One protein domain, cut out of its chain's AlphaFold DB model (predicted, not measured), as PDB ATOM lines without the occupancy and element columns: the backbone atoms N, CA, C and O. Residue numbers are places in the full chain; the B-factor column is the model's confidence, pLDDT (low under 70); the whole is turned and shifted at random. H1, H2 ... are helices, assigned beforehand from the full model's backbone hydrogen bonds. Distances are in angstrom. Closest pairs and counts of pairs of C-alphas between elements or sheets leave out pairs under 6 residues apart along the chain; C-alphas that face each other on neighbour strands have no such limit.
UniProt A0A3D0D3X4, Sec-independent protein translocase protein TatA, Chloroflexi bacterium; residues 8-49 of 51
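This is residues 8 to 49 of the 51 residues of the protein "Sec-independent protein translocase protein TatA" of Chloroflexi bacterium (UniProt A0A3D0D3X4). Two helices make an L: the long helix H2 is one arm, the shorter H1 is the other, and they meet near their ends at a tight turn, with nothing packed in the angle between them. Residues 27 to 49 and 8 to 13, toward the two tips, stand free. The printed part has 42 residues, with two named helices, H1 then H2, and no named strand; the class is all helix. It is extended, with a radius of gyration of the C-alphas of 15.5 A and spans of 45 by 21 by 9 A.

H2, residues 25 to 47, is 33.4 A from first to last C-alpha, from Arg 25 at (186.708, 148.626, 235.509) to Asp 47 at (167.848, 123.419, 224.279). H1, residues 8 to 21, is 19.9 A long and begins at C-alpha 8, (187.724, 142.301, 256.420).

H2 and H1 are close but not clearly touching; their closest C-alphas, those of Leu 26 and Leu 18, are 7.7 A apart. Their lines are about perpendicular, at 78 degrees. In both helices every O i to N i+4 pair is within hydrogen-bond range.

The two C-alphas farthest apart, of Ile 19 and Asp 49, are 45.5 A apart. The printed part has no cut, and the link from H1 to H2 is tight, with 3 residues. Mean pLDDT of the printed part is 89.9; residues 47 to 49 are under 70.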
ATOM      1  N   PRO A   8     186.706 141.249 256.403       88.75
ATOM      2  CA  PRO A   8     187.724 142.301 256.420       88.75
ATOM      3  C   PRO A   8     188.901 142.066 255.462       88.75
ATOM      4  O   PRO A   8     189.242 142.980 254.712       88.75
ATOM      5  N   GLU A   9     189.513 140.874 255.435       88.31
ATOM      6  CA  GLU A   9     190.620 140.591 254.508       88.31
ATOM      7  C   GLU A   9     190.187 140.717 253.045       88.31
ATOM      8  O   GLU A   9     190.907 141.298 252.231       88.31
ATOM      9  N   LEU A  10     188.991 140.225 252.712       91.56
ATOM     10  CA  LEU A  10     188.459 140.301 251.351       91.56
ATOM     11  C   LEU A  10     188.209 141.759 250.934       91.56
ATOM     12  O   LEU A  10     188.497 142.132 249.797       91.56
ATOM     13  N   LEU A  11     187.763 142.607 251.866       92.19
ATOM     14  CA  LEU A  11     187.595 144.042 251.635       92.19
ATOM     15  C   LEU A  11     188.936 144.739 251.374       92.19
ATOM     16  O   LEU A  11     189.021 145.554 250.458       92.19
ATOM     17  N   ILE A  12     189.995 144.403 252.115       93.75
ATOM     18  CA  ILE A  12     191.335 144.966 251.878       93.75
ATOM     19  C   ILE A  12     191.845 144.574 250.487       93.75
ATOM     20  O   ILE A  12     192.312 145.435 249.740       93.75
ATOM     21  N   VAL A  13     191.713 143.298 250.110       92.88
ATOM     22  CA  VAL A  13     192.093 142.825 248.769       92.88
ATOM     23  C   VAL A  13     191.289 143.552 247.693       92.88
ATOM     24  O   VAL A  13     191.868 144.001 246.706       92.88
ATOM     25  N   LEU A  14     189.982 143.730 247.898       92.56
ATOM     26  CA  LEU A  14     189.121 144.472 246.981       92.56
ATOM     27  C   LEU A  14     189.594 145.919 246.819       92.56
ATOM     28  O   LEU A  14     189.701 146.393 245.694       92.56
ATOM     29  N   VAL A  15     189.930 146.614 247.907       94.75
ATOM     30  CA  VAL A  15     190.441 147.992 247.848       94.75
ATOM     31  C   VAL A  15     191.744 148.063 247.054       94.75
ATOM     32  O   VAL A  15     191.868 148.904 246.166       94.75
ATOM     33  N   VAL A  16     192.697 147.162 247.310       94.81
ATOM     34  CA  VAL A  16     193.959 147.105 246.552       94.81
ATOM     35  C   VAL A  16     193.695 146.827 245.071       94.81
ATOM     36  O   VAL A  16     194.245 147.505 244.203       94.81
ATOM     37  N   PHE A  17     192.808 145.881 244.771       94.38
ATOM     38  CA  PHE A  17     192.403 145.557 243.406       94.38
ATOM     39  C   PHE A  17     191.788 146.776 242.702       94.38
ATOM     40  O   PHE A  17     192.152 147.096 241.574       94.38
ATOM     41  N   LEU A  18     190.916 147.519 243.385       93.88
ATOM     42  CA  LEU A  18     190.305 148.740 242.864       93.88
ATOM     43  C   LEU A  18     191.311 149.872 242.641       93.88
ATOM     44  O   LEU A  18     191.104 150.672 241.735       93.88
ATOM     45  N   ILE A  19     192.390 149.955 243.421       94.56
ATOM     46  CA  ILE A  19     193.458 150.940 243.190       94.56
ATOM     47  C   ILE A  19     194.243 150.592 241.920       94.56
ATOM     48  O   ILE A  19     194.534 151.478 241.121       94.56
ATOM     49  N   VAL A  20     194.560 149.311 241.711       94.19
ATOM     50  CA  VAL A  20     195.333 148.849 240.544       94.19
ATOM     51  C   VAL A  20     194.514 148.933 239.255       94.19
ATOM     52  O   VAL A  20     194.996 149.433 238.243       94.19
ATOM     53  N   PHE A  21     193.275 148.439 239.284       91.94
ATOM     54  CA  PHE A  21     192.416 148.351 238.102       91.94
ATOM     55  C   PHE A  21     191.515 149.578 237.915       91.94
ATOM     56  O   PHE A  21     191.082 149.857 236.800       91.94
ATOM     57  N   GLY A  22     191.239 150.335 238.975       89.56
ATOM     58  CA  GLY A  22     190.289 151.445 238.982       89.56
ATOM     59  C   GLY A  22     188.852 151.008 239.298       89.56
ATOM     60  O   GLY A  22     188.374 149.964 238.851       89.56
ATOM     61  N   VAL A  23     188.113 151.864 240.015       88.00
ATOM     62  CA  VAL A  23     186.714 151.618 240.434       88.00
ATOM     63  C   VAL A  23     185.731 151.423 239.278       88.00
ATOM     64  O   VAL A  23     184.729 150.734 239.439       88.00
ATOM     65  N   GLY A  24     186.023 151.986 238.102       87.75
ATOM     66  CA  GLY A  24     185.170 151.878 236.915       87.75
ATOM     67  C   GLY A  24     185.324 150.569 236.136       87.75
ATOM     68  O   GLY A  24     184.396 150.171 235.438       87.75
ATOM     69  N   ARG A  25     186.455 149.861 236.273       88.75
ATOM     70  CA  ARG A  25     186.708 148.626 235.509       88.75
ATOM     71  C   ARG A  25     185.928 147.431 236.041       88.75
ATOM     72  O   ARG A  25     185.520 146.576 235.265       88.75
ATOM     73  N   LEU A  26     185.677 147.393 237.349       90.19
ATOM     74  CA  LEU A  26     184.901 146.329 237.985       90.19
ATOM     75  C   LEU A  26     183.463 146.207 237.428       90.19
ATOM     76  O   LEU A  26     183.095 145.110 237.007       90.19
ATOM     77  N   PRO A  27     182.650 147.285 237.369       89.38
ATOM     78  CA  PRO A  27     181.307 147.220 236.791       89.38
ATOM     79  C   PRO A  27     181.312 147.035 235.269       89.38
ATOM     80  O   PRO A  27     180.406 146.396 234.743       89.38
ATOM     81  N   GLU A  28     182.324 147.539 234.557       92.38
ATOM     82  CA  GLU A  28     182.475 147.342 233.108       92.38
ATOM     83  C   GLU A  28     182.676 145.855 232.766       92.38
ATOM     84  O   GLU A  28     181.929 145.287 231.965       92.38
ATOM     85  N   VAL A  29     183.623 145.199 233.447       91.44
ATOM     86  CA  VAL A  29     183.882 143.760 233.305       91.44
ATOM     87  C   VAL A  29     182.696 142.943 233.815       91.44
ATOM     88  O   VAL A  29     182.243 142.029 233.132       91.44
ATOM     89  N   GLY A  30     182.138 143.294 234.976       93.00
ATOM     90  CA  GLY A  30     180.964 142.621 235.536       93.00
ATOM     91  C   GLY A  30     179.738 142.701 234.625       93.00
ATOM     92  O   GLY A  30     179.034 141.709 234.461       93.00
ATOM     93  N   GLY A  31     179.504 143.843 233.975       95.00
ATOM     94  CA  GLY A  31     178.419 144.018 233.010       95.00
ATOM     95  C   GLY A  31     178.619 143.202 231.731       95.00
ATOM     96  O   GLY A  31     177.663 142.612 231.225       95.00
ATOM     97  N   ALA A  32     179.851 143.120 231.219       94.88
ATOM     98  CA  ALA A  32     180.178 142.267 230.074       94.88
ATOM     99  C   ALA A  32     179.986 140.775 230.398       94.88
ATOM    100  O   ALA A  32     179.298 140.076 229.655       94.88
ATOM    101  N   LEU A  33     180.512 140.321 231.540       95.44
ATOM    102  CA  LEU A  33     180.351 138.945 232.019       95.44
ATOM    103  C   LEU A  33     178.884 138.612 232.323       95.44
ATOM    104  O   LEU A  33     178.413 137.522 232.013       95.44
ATOM    105  N   GLY A  34     178.139 139.553 232.905       94.81
ATOM    106  CA  GLY A  34     176.720 139.386 233.209       94.81
ATOM    107  C   GLY A  34     175.888 139.145 231.954       94.81
ATOM    108  O   GLY A  34     175.071 138.226 231.934       94.81
ATOM    109  N   ARG A  35     176.149 139.907 230.884       95.19
ATOM    110  CA  ARG A  35     175.501 139.698 229.581       95.19
ATOM    111  C   ARG A  35     175.851 138.342 228.974       95.19
ATOM    112  O   ARG A  35     174.939 137.613 228.606       95.19
ATOM    113  N   SER A  36     177.129 137.947 228.970       95.12
ATOM    114  CA  SER A  36     177.516 136.627 228.447       95.12
ATOM    115  C   SER A  36     176.906 135.474 229.251       95.12
ATOM    116  O   SER A  36     176.485 134.475 228.678       95.12
ATOM    117  N   ILE A  37     176.810 135.606 230.579       95.62
ATOM    118  CA  ILE A  37     176.161 134.602 231.439       95.62
ATOM    119  C   ILE A  37     174.654 134.553 231.167       95.62
ATOM    120  O   ILE A  37     174.069 133.471 231.178       95.62
ATOM    121  N   GLN A  38     174.016 135.704 230.942       94.50
ATOM    122  CA  GLN A  38     172.598 135.778 230.605       94.50
ATOM    123  C   GLN A  38     172.311 135.073 229.278       94.50
ATOM    124  O   GLN A  38     171.418 134.233 229.235       94.50
ATOM    125  N   GLU A  39     173.088 135.365 228.234       94.06
ATOM    126  CA  GLU A  39     172.972 134.717 226.922       94.06
ATOM    127  C   GLU A  39     173.221 133.207 227.015       94.06
ATOM    128  O   GLU A  39     172.420 132.423 226.512       94.06
ATOM    129  N   PHE A  40     174.260 132.788 227.747       93.12
ATOM    130  CA  PHE A  40     174.559 131.371 227.974       93.12
ATOM    131  C   PHE A  40     173.416 130.650 228.697       93.12
ATOM    132  O   PHE A  40     173.017 129.550 228.322       93.12
ATOM    133  N   ARG A  41     172.843 131.287 229.723       91.69
ATOM    134  CA  ARG A  41     171.704 130.751 230.473       91.69
ATOM    135  C   ARG A  41     170.437 130.663 229.617       91.69
ATOM    136  O   ARG A  41     169.635 129.766 229.857       91.69
ATOM    137  N   THR A  42     170.219 131.597 228.694       90.69
ATOM    138  CA  THR A  42     169.078 131.560 227.766       90.69
ATOM    139  C   THR A  42     169.240 130.434 226.752       90.69
ATOM    140  O   THR A  42     168.326 129.630 226.636       90.69
ATOM    141  N   GLY A  43     170.410 130.312 226.113       89.12
ATOM    142  CA  GLY A  43     170.674 129.242 225.142       89.12
ATOM    143  C   GLY A  43     170.482 127.845 225.734       89.12
ATOM    144  O   GLY A  43     169.758 127.041 225.167       89.12
ATOM    145  N   ILE A  44     171.009 127.601 226.941       89.81
ATOM    146  CA  ILE A  44     170.819 126.310 227.628       89.81
ATOM    147  C   ILE A  44     169.338 126.005 227.890       89.81
ATOM    148  O   ILE A  44     168.925 124.859 227.788       89.81
ATOM    149  N   ARG A  45     168.525 127.010 228.236       83.94
ATOM    150  CA  ARG A  45     167.094 126.790 228.503       83.94
ATOM    151  C   ARG A  45     166.272 126.526 227.251       83.94
ATOM    152  O   ARG A  45     165.210 125.936 227.374       83.94
ATOM    153  N   GLU A  46     166.725 127.005 226.100       75.38
ATOM    154  CA  GLU A  46     166.045 126.792 224.823       75.38
ATOM    155  C   GLU A  46     166.340 125.394 224.258       75.38
ATOM    156  O   GLU A  46     165.476 124.804 223.621       75.38
ATOM    157  N   ASP A  47     167.503 124.817 224.584       67.62
ATOM    158  CA  ASP A  47     167.848 123.419 224.279       67.62
ATOM    159  C   ASP A  47     167.153 122.391 225.209       67.62
ATOM    160  O   ASP A  47     167.034 121.219 224.855       67.62
ATOM    161  N   ASP A  48     166.685 122.816 226.389       65.25
ATOM    162  CA  ASP A  48     166.013 121.973 227.395       65.25
ATOM    163  C   ASP A  48     164.474 121.937 227.254       65.25
ATOM    164  O   ASP A  48     163.817 121.330 228.103       65.25
ATOM    165  N   ASP A  49     163.879 122.568 226.228       65.88
ATOM    166  CA  ASP A  49     162.440 122.460 225.922       65.88
ATOM    167  C   ASP A  49     162.207 121.337 224.889       65.88
ATOM    168  O   ASP A  49     162.395 121.542 223.685       65.88
TER     169      ASP A  49